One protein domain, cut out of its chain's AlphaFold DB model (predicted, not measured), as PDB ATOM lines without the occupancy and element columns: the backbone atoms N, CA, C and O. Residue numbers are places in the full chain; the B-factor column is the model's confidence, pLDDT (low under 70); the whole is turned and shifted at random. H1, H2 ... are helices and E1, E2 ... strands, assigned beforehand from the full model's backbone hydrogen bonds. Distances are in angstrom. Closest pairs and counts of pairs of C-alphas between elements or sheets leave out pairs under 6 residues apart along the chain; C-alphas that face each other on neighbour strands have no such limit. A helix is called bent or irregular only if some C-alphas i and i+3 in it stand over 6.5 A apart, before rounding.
ATOM      1  N   THR A 112     -55.060  14.532 106.875       94.94
ATOM      2  CA  THR A 112     -54.690  15.821 107.451       94.94
ATOM      3  C   THR A 112     -54.832  15.727 108.959       94.94
ATOM      4  O   THR A 112     -55.796  15.143 109.453       94.94
ATOM      5  N   GLU A 113     -53.866  16.265 109.691       94.25
ATOM      6  CA  GLU A 113     -53.893  16.302 111.147       94.25
ATOM      7  C   GLU A 113     -53.655  17.725 111.637       94.25
ATOM      8  O   GLU A 113     -52.688  18.371 111.237       94.25
ATOM      9  N   ILE A 114     -54.554  18.203 112.496       92.62
ATOM     10  CA  ILE A 114     -54.404  19.480 113.189       92.62
ATOM     11  C   ILE A 114     -53.653  19.204 114.487       92.62
ATOM     12  O   ILE A 114     -53.999  18.287 115.235       92.62
ATOM     13  N   LEU A 115     -52.633  20.007 114.745       88.25
ATOM     14  CA  LEU A 115     -51.714  19.908 115.865       88.25
ATOM     15  C   LEU A 115     -51.602  21.269 116.549       88.25
ATOM     16  O   LEU A 115     -51.728  22.315 115.909       88.25
ATOM     17  N   THR A 116     -51.326  21.255 117.844       84.12
ATOM     18  CA  THR A 116     -50.820  22.433 118.554       84.12
ATOM     19  C   THR A 116     -49.296  22.532 118.413       84.12
ATOM     20  O   THR A 116     -48.632  21.556 118.037       84.12
ATOM     21  N   PRO A 117     -48.692  23.685 118.749       78.12
ATOM     22  CA  PRO A 117     -47.243  23.781 118.931       78.12
ATOM     23  C   PRO A 117     -46.696  22.717 119.886       78.12
ATOM     24  O   PRO A 117     -45.643  22.134 119.628       78.12
ATOM     25  N   TRP A 118     -47.449  22.409 120.945       77.62
ATOM     26  CA  TRP A 118     -47.120  21.355 121.897       77.62
ATOM     27  C   TRP A 118     -47.074  19.977 121.233       77.62
ATOM     28  O   TRP A 118     -46.052  19.297 121.314       77.62
ATOM     29  N   ASP A 119     -48.128  19.592 120.504       81.12
ATOM     30  CA  ASP A 119     -48.204  18.319 119.777       81.12
ATOM     31  C   ASP A 119     -46.990  18.114 118.856       81.12
ATOM     32  O   ASP A 119     -46.430  17.018 118.777       81.12
ATOM     33  N   LEU A 120     -46.572  19.163 118.145       78.06
ATOM     34  CA  LEU A 120     -45.442  19.091 117.220       78.06
ATOM     35  C   LEU A 120     -44.101  18.955 117.953       78.06
ATOM     36  O   LEU A 120     -43.249  18.153 117.553       78.06
ATOM     37  N   THR A 121     -43.930  19.705 119.041       72.81
ATOM     38  CA  THR A 121     -42.757  19.636 119.915       72.81
ATOM     39  C   THR A 121     -42.582  18.245 120.512       72.81
ATOM     40  O   THR A 121     -41.501  17.664 120.407       72.81
ATOM     41  N   LEU A 122     -43.659  17.650 121.020       73.38
ATOM     42  CA  LEU A 122     -43.663  16.288 121.557       73.38
ATOM     43  C   LEU A 122     -43.297  15.223 120.516       73.38
ATOM     44  O   LEU A 122     -42.737  14.186 120.856       73.38
ATOM     45  N   ARG A 123     -43.566  15.480 119.233       75.44
ATOM     46  CA  ARG A 123     -43.165  14.603 118.117       75.44
ATOM     47  C   ARG A 123     -41.697  14.774 117.709       75.44
ATOM     48  O   ARG A 123     -41.279  14.194 116.705       75.44
ATOM     49  N   GLY A 124     -40.928  15.598 118.423       68.44
ATOM     50  CA  GLY A 124     -39.539  15.908 118.094       68.44
ATOM     51  C   GLY A 124     -39.381  16.705 116.794       68.44
ATOM     52  O   GLY A 124     -38.321  16.654 116.178       68.44
ATOM     53  N   ARG A 125     -40.448  17.376 116.336       68.75
ATOM     54  CA  ARG A 125     -40.480  18.176 115.095       68.75
ATOM     55  C   ARG A 125     -40.781  19.655 115.343       68.75
ATOM     56  O   ARG A 125     -40.876  20.424 114.392       68.75
ATOM     57  N   GLY A 126     -40.979  20.043 116.600       62.47
ATOM     58  CA  GLY A 126     -41.227  21.429 116.969       62.47
ATOM     59  C   GLY A 126     -39.934  22.225 116.933       62.47
ATOM     60  O   GLY A 126     -38.966  21.866 117.593       62.47
ATOM     61  N   TYR A 127     -39.936  23.328 116.190       58.72
ATOM     62  CA  TYR A 127     -38.848  24.312 116.208       58.72
ATOM     63  C   TYR A 127     -39.063  25.397 117.279       58.72
ATOM     64  O   TYR A 127     -38.334  26.382 117.324       58.72
ATOM     65  N   LEU A 128     -40.078  25.220 118.132       58.78
ATOM     66  CA  LEU A 128     -40.557  26.193 119.110       58.78
ATOM     67  C   LEU A 128     -40.153  25.755 120.525       58.78
ATOM     68  O   LEU A 128     -41.007  25.451 121.354       58.78
ATOM     69  N   TYR A 129     -38.843  25.691 120.782       56.41
ATOM     70  CA  TYR A 129     -38.284  25.384 122.109       56.41
ATOM     71  C   TYR A 129     -38.899  26.278 123.203       56.41
ATOM     72  O   TYR A 129     -39.297  25.785 124.259       56.41
ATOM     73  N   ASP A 130     -39.095  27.562 122.890       59.88
ATOM     74  CA  ASP A 130     -39.678  28.550 123.800       59.88
ATOM     75  C   ASP A 130     -41.141  28.258 124.165       59.88
ATOM     76  O   ASP A 130     -41.585  28.654 125.240       59.88
ATOM     77  N   TYR A 131     -41.879  27.484 123.357       60.59
ATOM     78  CA  TYR A 131     -43.224  27.037 123.738       60.59
ATOM     79  C   TYR A 131     -43.190  26.168 124.996       60.59
ATOM     80  O   TYR A 131     -44.138  26.155 125.773       60.59
ATOM     81  N   MET A 132     -42.109  25.420 125.222       60.25
ATOM     82  CA  MET A 132     -42.009  24.586 126.416       60.25
ATOM     83  C   MET A 132     -41.672  25.408 127.653       60.25
ATOM     84  O   MET A 132     -42.198  25.137 128.730       60.25
ATOM     85  N   THR A 133     -40.834  26.427 127.496       60.84
ATOM     86  CA  THR A 133     -40.164  27.113 128.605       60.84
ATOM     87  C   THR A 133     -40.791  28.456 128.964       60.84
ATOM     88  O   THR A 133     -40.657  28.889 130.105       60.84
ATOM     89  N   ASN A 134     -41.532  29.099 128.058       67.62
ATOM     90  CA  ASN A 134     -42.023  30.464 128.230       67.62
ATOM     91  C   ASN A 134     -43.563  30.528 128.213       67.62
ATOM     92  O   ASN A 134     -44.202  30.178 127.222       67.62
ATOM     93  N   LEU A 135     -44.168  30.986 129.317       67.62
ATOM     94  CA  LEU A 135     -45.625  31.103 129.422       67.62
ATOM     95  C   LEU A 135     -46.191  32.143 128.455       67.62
ATOM     96  O   LEU A 135     -47.174  31.833 127.793       67.62
ATOM     97  N   ASP A 136     -45.580  33.328 128.338       66.25
ATOM     98  CA  ASP A 136     -46.018  34.356 127.386       66.25
ATOM     99  C   ASP A 136     -46.152  33.766 125.998       66.25
ATOM    100  O   ASP A 136     -47.186  33.903 125.352       66.25
ATOM    101  N   PHE A 137     -45.123  33.032 125.581       65.44
ATOM    102  CA  PHE A 137     -45.110  32.337 124.310       65.44
ATOM    103  C   PHE A 137     -46.320  31.403 124.184       65.44
ATOM    104  O   PHE A 137     -47.042  31.444 123.200       65.44
ATOM    105  N   VAL A 138     -46.628  30.594 125.190       69.31
ATOM    106  CA  VAL A 138     -47.803  29.711 125.130       69.31
ATOM    107  C   VAL A 138     -49.115  30.489 125.009       69.31
ATOM    108  O   VAL A 138     -49.955  30.123 124.184       69.31
ATOM    109  N   LEU A 139     -49.296  31.551 125.802       68.88
ATOM    110  CA  LEU A 139     -50.532  32.343 125.800       68.88
ATOM    111  C   LEU A 139     -50.745  32.987 124.435       68.88
ATOM    112  O   LEU A 139     -51.792  32.829 123.801       68.88
ATOM    113  N   TYR A 140     -49.699  33.645 123.959       65.88
ATOM    114  CA  TYR A 140     -49.679  34.369 122.712       65.88
ATOM    115  C   TYR A 140     -49.855  33.438 121.500       65.88
ATOM    116  O   TYR A 140     -50.625  33.742 120.590       65.88
ATOM    117  N   TRP A 141     -49.235  32.260 121.493       69.69
ATOM    118  CA  TRP A 141     -49.315  31.323 120.368       69.69
ATOM    119  C   TRP A 141     -50.595  30.478 120.333       69.69
ATOM    120  O   TRP A 141     -50.683  29.534 119.548       69.69
ATOM    121  N   SER A 142     -51.613  30.806 121.131       75.19
ATOM    122  CA  SER A 142     -52.911  30.118 121.074       75.19
ATOM    123  C   SER A 142     -53.641  30.311 119.727       75.19
ATOM    124  O   SER A 142     -54.451  29.469 119.325       75.19
ATOM    125  N   ASP A 143     -53.314  31.378 118.990       77.69
ATOM    126  CA  ASP A 143     -53.783  31.609 117.613       77.69
ATOM    127  C   ASP A 143     -53.024  30.772 116.566       77.69
ATOM    128  O   ASP A 143     -53.446  30.685 115.411       77.69
ATOM    129  N   LEU A 144     -51.929  30.106 116.951       81.44
ATOM    130  CA  LEU A 144     -51.185  29.229 116.057       81.44
ATOM    131  C   LEU A 144     -51.690  27.788 116.134       81.44
ATOM    132  O   LEU A 144     -51.681  27.141 117.184       81.44
ATOM    133  N   LEU A 145     -51.998  27.239 114.967       87.00
ATOM    134  CA  LEU A 145     -52.112  25.808 114.741       87.00
ATOM    135  C   LEU A 145     -51.043  25.314 113.783       87.00
ATOM    136  O   LEU A 145     -50.467  26.056 112.992       87.00
ATOM    137  N   ILE A 146     -50.810  24.014 113.820       87.44
ATOM    138  CA  ILE A 146     -49.993  23.318 112.842       87.44
ATOM    139  C   ILE A 146     -50.875  22.325 112.104       87.44
ATOM    140  O   ILE A 146     -51.679  21.619 112.707       87.44
ATOM    141  N   ILE A 147     -50.717  22.263 110.788       91.88
ATOM    142  CA  ILE A 147     -51.400  21.283 109.953       91.88
ATOM    143  C   ILE A 147     -50.358  20.399 109.284       91.88
ATOM    144  O   ILE A 147     -49.558  20.871 108.472       91.88
ATOM    145  N   ASP A 148     -50.409  19.108 109.599       92.62
ATOM    146  CA  ASP A 148     -49.666  18.079 108.886       92.62
ATOM    147  C   ASP A 148     -50.524  17.476 107.774       92.62
ATOM    148  O   ASP A 148     -51.642  17.002 107.992       92.62
ATOM    149  N   TYR A 149     -49.966  17.455 106.570       93.31
ATOM    150  CA  TYR A 149     -50.531  16.825 105.386       93.31
ATOM    151  C   TYR A 149     -49.723  15.574 105.056       93.31
ATOM    152  O   TYR A 149     -48.554  15.668 104.680       93.31
ATOM    153  N   TYR A 150     -50.354  14.412 105.184       94.25
ATOM    154  CA  TYR A 150     -49.766  13.111 104.890       94.25
ATOM    155  C   TYR A 150     -50.139  12.689 103.475       94.25
ATOM    156  O   TYR A 150     -51.318  12.689 103.117       94.25
ATOM    157  N   TYR A 151     -49.150  12.302 102.681       94.69
ATOM    158  CA  TYR A 151     -49.321  11.858 101.301       94.69
ATOM    159  C   TYR A 151     -49.159  10.340 101.179       94.69
ATOM    160  O   TYR A 151     -48.571   9.683 102.037       94.69
ATOM    161  N   LYS A 166     -62.125  32.620 116.524       86.88
ATOM    162  CA  LYS A 166     -63.328  33.365 116.150       86.88
ATOM    163  C   LYS A 166     -63.912  34.082 117.371       86.88
ATOM    164  O   LYS A 166     -64.466  33.448 118.264       86.88
ATOM    165  N   GLY A 167     -63.850  35.414 117.356       84.25
ATOM    166  CA  GLY A 167     -64.364  36.273 118.427       84.25
ATOM    167  C   GLY A 167     -63.364  36.604 119.542       84.25
ATOM    168  O   GLY A 167     -63.784  37.211 120.530       84.25
ATOM    169  N   TYR A 168     -62.090  36.231 119.383       82.69
ATOM    170  CA  TYR A 168     -61.017  36.503 120.339       82.69
ATOM    171  C   TYR A 168     -59.739  36.917 119.628       82.69
ATOM    172  O   TYR A 168     -59.241  36.172 118.797       82.69
ATOM    173  N   VAL A 169     -59.148  38.033 120.026       75.69
ATOM    174  CA  VAL A 169     -57.748  38.342 119.725       75.69
ATOM    175  C   VAL A 169     -56.920  37.823 120.893       75.69
ATOM    176  O   VAL A 169     -56.905  38.460 121.941       75.69
ATOM    177  N   MET A 170     -56.254  36.665 120.790       75.25
ATOM    178  CA  MET A 170     -55.706  35.993 121.989       75.25
ATOM    179  C   MET A 170     -54.656  36.811 122.740       75.25
ATOM    180  O   MET A 170     -54.475  36.601 123.930       75.25
ATOM    181  N   ARG A 171     -54.004  37.785 122.099       69.56
ATOM    182  CA  ARG A 171     -53.129  38.745 122.788       69.56
ATOM    183  C   ARG A 171     -53.878  39.590 123.829       69.56
ATOM    184  O   ARG A 171     -53.360  39.804 124.926       69.56
ATOM    185  N   ASP A 172     -55.063  40.069 123.467       71.56
ATOM    186  CA  ASP A 172     -55.797  41.109 124.196       71.56
ATOM    187  C   ASP A 172     -57.002  40.521 124.950       71.56
ATOM    188  O   ASP A 172     -57.280  40.886 126.091       71.56
ATOM    189  N   ASP A 173     -57.663  39.529 124.357       78.75
ATOM    190  CA  ASP A 173     -58.849  38.858 124.880       78.75
ATOM    191  C   ASP A 173     -58.537  37.572 125.664       78.75
ATOM    192  O   ASP A 173     -59.465  36.838 126.012       78.75
ATOM    193  N   TYR A 174     -57.271  37.262 125.975       79.38
ATOM    194  CA  TYR A 174     -56.922  35.998 126.646       79.38
ATOM    195  C   TYR A 174     -57.721  35.776 127.935       79.38
ATOM    196  O   TYR A 174     -58.317  34.721 128.143       79.38
ATOM    197  N   ALA A 175     -57.806  36.805 128.784       81.00
ATOM    198  CA  ALA A 175     -58.552  36.737 130.038       81.00
ATOM    199  C   ALA A 175     -60.034  36.408 129.805       81.00
ATOM    200  O   ALA A 175     -60.605  35.558 130.491       81.00
ATOM    201  N   LYS A 176     -60.646  37.050 128.807       86.88
ATOM    202  CA  LYS A 176     -62.035  36.812 128.406       86.88
ATOM    203  C   LYS A 176     -62.211  35.384 127.887       86.88
ATOM    204  O   LYS A 176     -63.156  34.709 128.284       86.88
ATOM    205  N   PHE A 177     -61.286  34.897 127.061       89.00
ATOM    206  CA  PHE A 177     -61.292  33.523 126.561       89.00
ATOM    207  C   PHE A 177     -61.233  32.494 127.699       89.00
ATOM    208  O   PHE A 177     -62.003  31.531 127.714       89.00
ATOM    209  N   LEU A 178     -60.363  32.716 128.688       87.25
ATOM    210  CA  LEU A 178     -60.237  31.845 129.857       87.25
ATOM    211  C   LEU A 178     -61.494  31.838 130.734       87.25
ATOM    212  O   LEU A 178     -61.893  30.775 131.209       87.25
ATOM    213  N   GLN A 179     -62.140  32.992 130.924       89.12
ATOM    214  CA  GLN A 179     -63.426  33.076 131.629       89.12
ATOM    215  C   GLN A 179     -64.500  32.253 130.913       89.12
ATOM    216  O   GLN A 179     -65.255  31.510 131.546       89.12
ATOM    217  N   ASP A 180     -64.531  32.335 129.585       92.62
ATOM    218  CA  ASP A 180     -65.434  31.565 128.740       92.62
ATOM    219  C   ASP A 180     -65.198  30.053 128.867       92.62
ATOM    220  O   ASP A 180     -66.151  29.279 128.998       92.62
ATOM    221  N   PHE A 181     -63.930  29.632 128.873       92.38
ATOM    222  CA  PHE A 181     -63.539  28.243 129.114       92.38
ATOM    223  C   PHE A 181     -63.956  27.772 130.511       92.38
ATOM    224  O   PHE A 181     -64.615  26.739 130.627       92.38
ATOM    225  N   ALA A 182     -63.649  28.536 131.562       91.19
ATOM    226  CA  ALA A 182     -64.003  28.192 132.938       91.19
ATOM    227  C   ALA A 182     -65.521  28.056 133.125       91.19
ATOM    228  O   ALA A 182     -65.986  27.143 133.806       91.19
ATOM    229  N   LYS A 183     -66.306  28.918 132.471       94.06
ATOM    230  CA  LYS A 183     -67.771  28.856 132.497       94.06
ATOM    231  C   LYS A 183     -68.321  27.624 131.773       94.06
ATOM    232  O   LYS A 183     -69.275  27.017 132.248       94.06
ATOM    233  N   LYS A 184     -67.757  27.267 130.614       94.75
ATOM    234  CA  LYS A 184     -68.236  26.147 129.777       94.75
ATOM    235  C   LYS A 184     -67.710  24.784 130.223       94.75
ATOM    236  O   LYS A 184     -68.313  23.765 129.898       94.75
ATOM    237  N   CYS A 185     -66.565  24.748 130.893       93.81
ATOM    238  CA  CYS A 185     -65.840  23.534 131.265       93.81
ATOM    239  C   CYS A 185     -65.286  23.622 132.705       93.81
ATOM    240  O   CYS A 185     -64.080  23.453 132.905       93.81
ATOM    241  N   PRO A 186     -66.131  23.888 133.721       91.62
ATOM    242  CA  PRO A 186     -65.667  24.156 135.085       91.62
ATOM    243  C   PRO A 186     -64.921  22.969 135.717       91.62
ATOM    244  O   PRO A 186     -63.931  23.154 136.418       91.62
ATOM    245  N   ASP A 187     -65.326  21.737 135.410       93.12
ATOM    246  CA  ASP A 187     -64.712  20.487 135.882       93.12
ATOM    247  C   ASP A 187     -63.327  20.195 135.262       93.12
ATOM    248  O   ASP A 187     -62.581  19.316 135.728       93.12
ATOM    249  N   LYS A 188     -62.984  20.936 134.202       92.62
ATOM    250  CA  LYS A 188     -61.737  20.817 133.436       92.62
ATOM    251  C   LYS A 188     -60.723  21.906 133.780       92.62
ATOM    252  O   LYS A 188     -59.620  21.891 133.233       92.62
ATOM    253  N   LEU A 189     -61.048  22.816 134.700       87.62
ATOM    254  CA  LEU A 189     -60.112  23.810 135.213       87.62
ATOM    255  C   LEU A 189     -59.204  23.192 136.285       87.62
ATOM    256  O   LEU A 189     -59.364  23.413 137.483       87.62
ATOM    257  N   LYS A 190     -58.262  22.359 135.845       85.44
ATOM    258  CA  LYS A 190     -57.313  21.662 136.716       85.44
ATOM    259  C   LYS A 190     -56.035  21.321 135.968       85.44
ATOM    260  O   LYS A 190     -56.018  21.274 134.740       85.44
ATOM    261  N   ILE A 191     -54.984  21.019 136.724       82.81
ATOM    262  CA  ILE A 191     -53.757  20.455 136.164       82.81
ATOM    263  C   ILE A 191     -54.085  19.046 135.657       82.81
ATOM    264  O   ILE A 191     -54.454  18.155 136.420       82.81
ATOM    265  N   ALA A 192     -54.012  18.874 134.344       85.56
ATOM    266  CA  ALA A 192     -54.337  17.652 133.629       85.56
ATOM    267  C   ALA A 192     -53.373  17.511 132.445       85.56
ATOM    268  O   ALA A 192     -53.712  17.899 131.324       85.56
ATOM    269  N   PRO A 193     -52.165  16.983 132.674       76.62
ATOM    270  CA  PRO A 193     -51.120  16.978 131.661       76.62
ATOM    271  C   PRO A 193     -51.459  16.049 130.497       76.62
ATOM    272  O   PRO A 193     -52.120  15.022 130.672       76.62
ATOM    273  N   LYS A 194     -50.996  16.403 129.295       76.44
ATOM    274  CA  LYS A 194     -51.224  15.605 128.079       76.44
ATOM    275  C   LYS A 194     -50.257  14.425 127.936       76.44
ATOM    276  O   LYS A 194     -50.557  13.498 127.191       76.44
ATOM    277  N   THR A 195     -49.111  14.450 128.618       71.94
ATOM    278  CA  THR A 195     -48.002  13.517 128.370       71.94
ATOM    279  C   THR A 195     -47.312  13.039 129.640       71.94
ATOM    280  O   THR A 195     -47.411  13.668 130.690       71.94
ATOM    281  N   GLU A 196     -46.537  11.962 129.494       67.12
ATOM    282  CA  GLU A 196     -45.602  11.451 130.507       67.12
ATOM    283  C   GLU A 196     -44.398  12.375 130.768       67.12
ATOM    284  O   GLU A 196     -43.663  12.183 131.738       67.12
ATOM    285  N   TYR A 197     -44.178  13.379 129.909       69.50
ATOM    286  CA  TYR A 197     -43.078  14.326 130.083       69.50
ATOM    287  C   TYR A 197     -43.342  15.305 131.217       69.50
ATOM    288  O   TYR A 197     -42.371  15.813 131.772       69.50
ATOM    289  N   LEU A 198     -44.610  15.551 131.575       76.00
ATOM    290  CA  LEU A 198     -44.940  16.267 132.800       76.00
ATOM    291  C   LEU A 198     -45.031  15.275 133.960       76.00
ATOM    292  O   LEU A 198     -45.947  14.456 134.034       76.00
ATOM    293  N   LYS A 199     -44.076  15.369 134.873       78.06
ATOM    294  CA  LYS A 199     -43.957  14.503 136.041       78.06
ATOM    295  C   LYS A 199     -44.323  15.281 137.290       78.06
ATOM    296  O   LYS A 199     -44.074  16.481 137.373       78.06
ATOM    297  N   TYR A 200     -44.916  14.588 138.252       82.25
ATOM    298  CA  TYR A 200     -45.114  15.131 139.586       82.25
ATOM    299  C   TYR A 200     -43.892  14.801 140.440       82.25
ATOM    300  O   TYR A 200     -43.460  13.651 140.501       82.25
ATOM    301  N   ASP A 201     -43.326  15.815 141.074       80.06
ATOM    302  CA  ASP A 201     -42.269  15.666 142.057       80.06
ATOM    303  C   ASP A 201     -42.892  15.629 143.452       80.06
ATOM    304  O   ASP A 201     -43.432  16.632 143.919       80.06
ATOM    305  N   GLU A 202     -42.830  14.480 144.126       80.56
ATOM    306  CA  GLU A 202     -43.386  14.339 145.476       80.56
ATOM    307  C   GLU A 202     -42.645  15.197 146.506       80.56
ATOM    308  O   GLU A 202     -43.278  15.768 147.399       80.56
ATOM    309  N   LYS A 203     -41.321  15.345 146.359       79.94
ATOM    310  CA  LYS A 203     -40.486  16.139 147.272       79.94
ATOM    311  C   LYS A 203     -40.837  17.618 147.161       79.94
ATOM    312  O   LYS A 203     -40.992  18.296 148.173       79.94
ATOM    313  N   TYR A 204     -40.984  18.106 145.932       72.44
ATOM    314  CA  TYR A 204     -41.314  19.501 145.646       72.44
ATOM    315  C   TYR A 204     -42.807  19.725 145.395       72.44
ATOM    316  O   TYR A 204     -43.149  20.765 144.849       72.44
ATOM    317  N   LYS A 205     -43.683  18.775 145.754       75.50
ATOM    318  CA  LYS A 205     -45.151  18.800 145.574       75.50
ATOM    319  C   LYS A 205     -45.624  19.614 144.359       75.50
ATOM    320  O   LYS A 205     -46.451  20.519 144.489       75.50
ATOM    321  N   GLY A 206     -45.051  19.335 143.192       76.38
ATOM    322  CA  GLY A 206     -45.164  20.204 142.024       76.38
ATOM    323  C   GLY A 206     -44.900  19.462 140.724       76.38
ATOM    324  O   GLY A 206     -44.221  18.438 140.699       76.38
ATOM    325  N   TYR A 207     -45.463  19.965 139.633       77.69
ATOM    326  CA  TYR A 207     -45.278  19.392 138.304       77.69
ATOM    327  C   TYR A 207     -44.091  20.031 137.593       77.69
ATOM    328  O   TYR A 207     -43.967  21.255 137.581       77.69
ATOM    329  N   TYR A 208     -43.270  19.222 136.932       76.19
ATOM    330  CA  TYR A 208     -42.182  19.672 136.068       76.19
ATOM    331  C   TYR A 208     -42.214  18.934 134.737       76.19
ATOM    332  O   TYR A 208     -42.605  17.767 134.690       76.19
ATOM    333  N   TYR A 209     -41.793  19.589 133.655       74.81
ATOM    334  CA  TYR A 209     -41.516  18.878 132.414       74.81
ATOM    335  C   TYR A 209     -40.052  18.451 132.351       74.81
ATOM    336  O   TYR A 209     -39.147  19.140 132.831       74.81
ATOM    337  N   GLN A 210     -39.836  17.292 131.745       73.38
ATOM    338  CA  GLN A 210     -38.523  16.733 131.476       73.38
ATOM    339  C   GLN A 210     -38.359  16.585 129.966       73.38
ATOM    340  O   GLN A 210     -39.123  15.866 129.319       73.38
ATOM    341  N   LEU A 211     -37.374  17.281 129.399       70.19
ATOM    342  CA  LEU A 211     -37.135  17.264 127.959       70.19
ATOM    343  C   LEU A 211     -36.537  15.910 127.534       70.19
ATOM    344  O   LEU A 211     -35.684  15.379 128.250       70.19
ATOM    345  N   PRO A 212     -36.916  15.356 126.363       66.06
ATOM    346  CA  PRO A 212     -36.399  14.064 125.900       66.06
ATOM    347  C   PRO A 212     -34.867  14.019 125.789       66.06
ATOM    348  O   PRO A 212     -34.246  13.015 126.126       66.06
ATOM    349  N   PHE A 213     -34.259  15.125 125.351       64.69
ATOM    350  CA  PHE A 213     -32.809  15.279 125.193       64.69
ATOM    351  C   PHE A 213     -32.094  15.753 126.465       64.69
ATOM    352  O   PHE A 213     -30.866  15.770 126.504       64.69
ATOM    353  N   GLU A 214     -32.835  16.105 127.517       67.25
ATOM    354  CA  GLU A 214     -32.277  16.536 128.796       67.25
ATOM    355  C   GLU A 214     -32.964  15.792 129.951       67.25
ATOM    356  O   GLU A 214     -33.694  16.373 130.755       67.25
ATOM    357  N   PRO A 215     -32.736  14.473 130.078       67.75
ATOM    358  CA  PRO A 215     -33.479  13.639 131.017       67.75
ATOM    359  C   PRO A 215     -33.163  13.921 132.495       67.75
ATOM    360  O   PRO A 215     -33.755  13.312 133.383       67.75
ATOM    361  N   LYS A 216     -32.215  14.814 132.785       71.75
ATOM    362  CA  LYS A 216     -31.928  15.282 134.145       71.75
ATOM    363  C   LYS A 216     -32.494  16.677 134.419       71.75
ATOM    364  O   LYS A 216     -32.625  17.031 135.587       71.75
ATOM    365  N   GLY A 217     -32.848  17.427 133.374       71.06
ATOM    366  CA  GLY A 217     -33.442  18.751 133.489       71.06
ATOM    367  C   GLY A 217     -34.848  18.650 134.072       71.06
ATOM    368  O   GLY A 217     -35.683  17.888 133.575       71.06
ATOM    369  N   ARG A 218     -35.104  19.398 135.147       73.25
ATOM    370  CA  ARG A 218     -36.437  19.548 135.739       73.25
ATOM    371  C   ARG A 218     -36.881  20.987 135.567       73.25
ATOM    372  O   ARG A 218     -36.382  21.876 136.250       73.25
ATOM    373  N   TYR A 219     -37.829  21.197 134.669       73.31
ATOM    374  CA  TYR A 219     -38.392  22.511 134.417       73.31
ATOM    375  C   TYR A 219     -39.764  22.596 135.080       73.31
ATOM    376  O   TYR A 219     -40.760  22.094 134.555       73.31
ATOM    377  N   PHE A 220     -39.801  23.150 136.288       67.31
ATOM    378  CA  PHE A 220     -41.015  23.204 137.095       67.31
ATOM    379  C   PHE A 220     -42.066  24.119 136.457       67.31
ATOM    380  O   PHE A 220     -41.819  25.287 136.180       67.31
ATOM    381  N   VAL A 221     -43.253  23.557 136.244       64.19
ATOM    382  CA  VAL A 221     -44.467  24.251 135.789       64.19
ATOM    383  C   VAL A 221     -45.276  24.738 136.990       64.19
ATOM    384  O   VAL A 221     -45.976  25.743 136.908       64.19
ATOM    385  N   THR A 222     -45.177  24.031 138.120       65.25
ATOM    386  CA  THR A 222     -45.811  24.396 139.395       65.25
ATOM    387  C   THR A 222     -44.916  24.013 140.576       65.25
ATOM    388  O   THR A 222     -44.185  23.024 140.509       65.25
ATOM    389  N   TYR A 223     -45.001  24.785 141.660       59.97
ATOM    390  CA  TYR A 223     -44.329  24.558 142.948       59.97
ATOM    391  C   TYR A 223     -45.381  24.466 144.074       59.97
ATOM    392  O   TYR A 223     -46.512  24.926 143.876       59.97
ATOM    393  N   PRO A 224     -45.051  23.941 145.272       50.25
ATOM    394  CA  PRO A 224     -45.994  23.878 146.385       50.25
ATOM    395  C   PRO A 224     -46.463  25.287 146.753       50.25
ATOM    396  O   PRO A 224     -45.646  26.180 146.962       50.25
ATOM    397  N   GLY A 225     -47.780  25.493 146.830       55.62
ATOM    398  CA  GLY A 225     -48.377  26.797 147.148       55.62
ATOM    399  C   GLY A 225     -48.445  27.779 145.971       55.62
ATOM    400  O   GLY A 225     -49.204  28.747 146.036       55.62
ATOM    401  N   ILE A 226     -47.750  27.504 144.864       58.84
ATOM    402  CA  ILE A 226     -47.812  28.306 143.640       58.84
ATOM    403  C   ILE A 226     -48.953  27.773 142.770       58.84
ATOM    404  O   ILE A 226     -48.777  26.924 141.899       58.84
ATOM    405  N   THR A 227     -50.159  28.278 143.036       64.62
ATOM    406  CA  THR A 227     -51.345  28.070 142.183       64.62
ATOM    407  C   THR A 227     -51.415  29.070 141.032       64.62
ATOM    408  O   THR A 227     -52.326  28.988 140.208       64.62
ATOM    409  N   ARG A 228     -50.479  30.027 140.993       68.56
ATOM    410  CA  ARG A 228     -50.422  31.112 140.021       68.56
ATOM    411  C   ARG A 228     -49.039  31.225 139.394       68.56
ATOM    412  O   ARG A 228     -48.043  31.148 140.092       68.56
ATOM    413  N   THR A 229     -48.978  31.455 138.097       66.00
ATOM    414  CA  THR A 229     -47.768  31.738 137.328       66.00
ATOM    415  C   THR A 229     -47.828  33.169 136.795       66.00
ATOM    416  O   THR A 229     -48.922  33.709 136.642       66.00
ATOM    417  N   LYS A 230     -46.678  33.802 136.557       66.31
ATOM    418  CA  LYS A 230     -46.605  35.161 136.006       66.31
ATOM    419  C   LYS A 230     -46.164  35.136 134.552       66.31
ATOM    420  O   LYS A 230     -45.334  34.312 134.172       66.31
ATOM    421  N   ASP A 231     -46.730  36.033 133.763       62.84
ATOM    422  CA  ASP A 231     -46.241  36.343 132.421       62.84
ATOM    423  C   ASP A 231     -45.210  37.494 132.460       62.84
ATOM    424  O   ASP A 231     -44.934  38.056 133.522       62.84
ATOM    425  N   SER A 232     -44.606  37.842 131.324       55.03
ATOM    426  CA  SER A 232     -43.582  38.893 131.190       55.03
ATOM    427  C   SER A 232     -44.086  40.301 131.507       55.03
ATOM    428  O   SER A 232     -43.280  41.214 131.676       55.03
ATOM    429  N   GLY A 233     -45.405  40.483 131.584       62.16
ATOM    430  CA  GLY A 233     -46.052  41.708 132.040       62.16
ATOM    431  C   GLY A 233     -46.408  41.680 133.526       62.16
ATOM    432  O   GLY A 233     -47.252  42.470 133.944       62.16
ATOM    433  N   ASP A 234     -45.833  40.750 134.299       66.06
ATOM    434  CA  ASP A 234     -46.105  40.509 135.720       66.06
ATOM    435  C   ASP A 234     -47.564  40.133 136.042       66.06
ATOM    436  O   ASP A 234     -47.969  40.125 137.212       66.06
ATOM    437  N   ARG A 235     -48.375  39.771 135.036       70.19
ATOM    438  CA  ARG A 235     -49.768  39.360 135.263       70.19
ATOM    439  C   ARG A 235     -49.799  37.948 135.831       70.19
ATOM    440  O   ARG A 235     -49.210  37.033 135.266       70.19
ATOM    441  N   GLU A 236     -50.523  37.766 136.933       73.31
ATOM    442  CA  GLU A 236     -50.701  36.462 137.574       73.31
ATOM    443  C   GLU A 236     -51.868  35.671 136.971       73.31
ATOM    444  O   GLU A 236     -53.014  36.119 136.957       73.31
ATOM    445  N   TRP A 237     -51.590  34.435 136.571       73.81
ATOM    446  CA  TRP A 237     -52.535  33.492 135.986       73.81
ATOM    447  C   TRP A 237     -52.592  32.228 136.823       73.81
ATOM    448  O   TRP A 237     -51.554  31.718 137.216       73.81
ATOM    449  N   ASN A 238     -53.773  31.660 137.069       79.69
ATOM    450  CA  ASN A 238     -53.836  30.338 137.699       79.69
ATOM    451  C   ASN A 238     -53.142  29.294 136.800       79.69
ATOM    452  O   ASN A 238     -53.394  29.274 135.598       79.69
ATOM    453  N   SER A 239     -52.312  28.408 137.355       76.88
ATOM    454  CA  SER A 239     -51.589  27.381 136.587       76.88
ATOM    455  C   SER A 239     -52.512  26.404 135.841       76.88
ATOM    456  O   SER A 239     -52.101  25.798 134.857       76.88
ATOM    457  N   ALA A 240     -53.777  26.269 136.251       80.25
ATOM    458  CA  ALA A 240     -54.796  25.530 135.503       80.25
ATOM    459  C   ALA A 240     -55.202  26.209 134.177       80.25
ATOM    460  O   ALA A 240     -55.848  25.571 133.344       80.25
ATOM    461  N   TYR A 241     -54.832  27.475 133.974       80.69
ATOM    462  CA  TYR A 241     -54.985  28.209 132.717       80.69
ATOM    463  C   TYR A 241     -53.734  28.168 131.833       80.69
ATOM    464  O   TYR A 241     -53.688  28.863 130.826       80.69
ATOM    465  N   ASP A 242     -52.731  27.355 132.169       80.81
ATOM    466  CA  ASP A 242     -51.594  27.093 131.291       80.81
ATOM    467  C   ASP A 242     -51.923  25.914 130.350       80.81
ATOM    468  O   ASP A 242     -52.090  24.785 130.830       80.81
ATOM    469  N   PRO A 243     -52.000  26.116 129.018       80.81
ATOM    470  CA  PRO A 243     -52.237  25.039 128.054       80.81
ATOM    471  C   PRO A 243     -51.236  23.877 128.143       80.81
ATOM    472  O   PRO A 243     -51.593  22.749 127.816       80.81
ATOM    473  N   ARG A 244     -50.010  24.099 128.638       77.88
ATOM    474  CA  ARG A 244     -49.022  23.023 128.862       77.88
ATOM    475  C   ARG A 244     -49.414  22.106 130.020       77.88
ATOM    476  O   ARG A 244     -49.113  20.913 130.005       77.88
ATOM    477  N   ALA A 245     -50.064  22.669 131.039       79.31
ATOM    478  CA  ALA A 245     -50.471  21.969 132.254       79.31
ATOM    479  C   ALA A 245     -51.920  21.464 132.191       79.31
ATOM    480  O   ALA A 245     -52.289  20.572 132.955       79.31
ATOM    481  N   ASN A 246     -52.739  22.013 131.291       86.88
ATOM    482  CA  ASN A 246     -54.147  21.680 131.133       86.88
ATOM    483  C   ASN A 246     -54.459  21.250 129.690       86.88
ATOM    484  O   ASN A 246     -54.828  22.066 128.841       86.88
ATOM    485  N   LYS A 247     -54.411  19.935 129.437       88.38
ATOM    486  CA  LYS A 247     -54.742  19.344 128.131       88.38
ATOM    487  C   LYS A 247     -56.147  19.703 127.646       88.38
ATOM    488  O   LYS A 247     -56.396  19.709 126.449       88.38
ATOM    489  N   TYR A 248     -57.090  19.969 128.554       92.12
ATOM    490  CA  TYR A 248     -58.452  20.319 128.165       92.12
ATOM    491  C   TYR A 248     -58.530  21.737 127.615       92.12
ATOM    492  O   TYR A 248     -59.276  21.962 126.669       92.12
ATOM    493  N   LEU A 249     -57.760  22.670 128.181       89.75
ATOM    494  CA  LEU A 249     -57.628  24.021 127.643       89.75
ATOM    495  C   LEU A 249     -56.908  23.998 126.291       89.75
ATOM    496  O   LEU A 249     -57.363  24.640 125.349       89.75
ATOM    497  N   GLU A 250     -55.838  23.211 126.167       87.94
ATOM    498  CA  GLU A 250     -55.136  23.012 124.895       87.94
ATOM    499  C   GLU A 250     -56.075  22.459 123.808       87.94
ATOM    500  O   GLU A 250     -56.178  23.032 122.723       87.94
ATOM    501  N   GLU A 251     -56.809  21.381 124.097       91.06
ATOM    502  CA  GLU A 251     -57.787  20.815 123.163       91.06
ATOM    503  C   GLU A 251     -58.953  21.779 122.900       91.06
ATOM    504  O   GLU A 251     -59.491  21.807 121.793       91.06
ATOM    505  N   TYR A 252     -59.335  22.603 123.877       92.25
ATOM    506  CA  TYR A 252     -60.343  23.640 123.677       92.25
ATOM    507  C   TYR A 252     -59.854  24.707 122.692       92.25
ATOM    508  O   TYR A 252     -60.590  25.023 121.765       92.25
ATOM    509  N   ILE A 253     -58.611  25.190 122.818       90.12
ATOM    510  CA  ILE A 253     -57.970  26.104 121.853       90.12
ATOM    511  C   ILE A 253     -57.892  25.445 120.472       90.12
ATOM    512  O   ILE A 253     -58.290  26.035 119.465       90.12
ATOM    513  N   LYS A 254     -57.413  24.200 120.414       90.38
ATOM    514  CA  LYS A 254     -57.232  23.442 119.171       90.38
ATOM    515  C   LYS A 254     -58.528  23.291 118.377       90.38
ATOM    516  O   LYS A 254     -58.523  23.487 117.166       90.38
ATOM    517  N   ASN A 255     -59.621  22.965 119.064       91.62
ATOM    518  CA  ASN A 255     -60.922  22.692 118.452       91.62
ATOM    519  C   ASN A 255     -61.822  23.933 118.348       91.62
ATOM    520  O   ASN A 255     -62.932  23.842 117.817       91.62
ATOM    521  N   HIS A 256     -61.382  25.088 118.852       91.81
ATOM    522  CA  HIS A 256     -62.162  26.314 118.768       91.81
ATOM    523  C   HIS A 256     -62.292  26.775 117.303       91.81
ATOM    524  O   HIS A 256     -61.306  26.715 116.556       91.81
TER     525      HIS A 256
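This is residues 112 to 151 and 166 to 256 of the 560 residues of the protein "SLH domain-containing protein" of Caldicellulosiruptor bescii (strain ATCC BAA-1888 / DSM 6725 / Z-1320) (UniProt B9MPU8). A strongly twisted sheet, E3 E4 E5, and a two-stranded ribbon, E1 E2, lie at opposite ends of a loosely joined set of short helices, with H1, H3 and H5 near the ribbon's inner end. H4 lies crosswise near H5, and the small hairpin E6 E7 is near the first residue of H3. The printed part has 131 residues with five named helices and seven named strands, in the order E1 H1 H2 H3 E2 H4 E3 E4 E5 E6 E7 H5; each sheet is antiparallel, and the class is mixed, helices and strands. The whole is compact, with a radius of gyration of the C-alphas of 14.7 A and spans of 42 by 38 by 28 A.

The largest sheet holds E3, residues 198 to 201, E4, residues 206 to 211, 16.5 A long, and E5, residues 214 to 220, 13.8 A. E1 is residues 112 to 115, beginning at C-alpha 112 (-54.690, 15.821, 107.451), and E2 is residues 144 to 150, 19.7 A. E6 is residues 228 to 230 and E7 residues 236 to 238. H1 is residues 117 to 122, H2 residues 129 to 133, H3 residues 135 to 143, 14.4 A, and H4 residues 174 to 184, 15.3 A. H5, residues 247 to 255, 12.0 A, ends at C-alpha 255 (-60.922, 22.692, 118.452). H3 is irregular: C-alphas 140 and 143 are 7.1 A apart.

E3 E4 E5 is a meander, each strand the antiparallel neighbour of the one before, with N 199 and O 208 at 2.8 A and N 209 and O 219 at 2.9 A. H2 only grazes this sheet, with residues 132 to 133. H2 touches H1, closest at the C-alphas of Tyr 131 and Pro 117, 7.1 A, and touches H3 only at the corner, at Tyr 131 and Val 138, 5.5 A between C-alphas. H3 is close to H5 but not clearly touching, at a shallow tilt of 30 degrees, the same way; their closest C-alphas, Ser 142 and Ile 253, are 6.5 A apart. H4 is close to H5 but not clearly touching, about perpendicular at 76 degrees, with the C-alphas of Phe 181 and Leu 249 closest at 7.4 A. In E1 and E2, N 115 and O 146 are 2.8 A apart; in the hairpin E6 and E7, N 229 and O 237 are 2.7 A apart. Every O i to N i+4 pair is within hydrogen-bond range in H1, H4 and H5; H3 has 3 of 5, and H2 has 0 of 1 but 2 of 2 O i to N i+3 pairs.

The C-alphas farthest apart, Tyr 151 and Gly 225, are 48.2 A apart. Residues 152 to 165 are not printed, and C-alphas 151 and 166 are 29.7 A apart across the cut. The link from H4 to E3 is long, 13 residues. Mean pLDDT of the printed part is 77.1; 40 residues are under 70, among them 124 to 141 and 220 to 234.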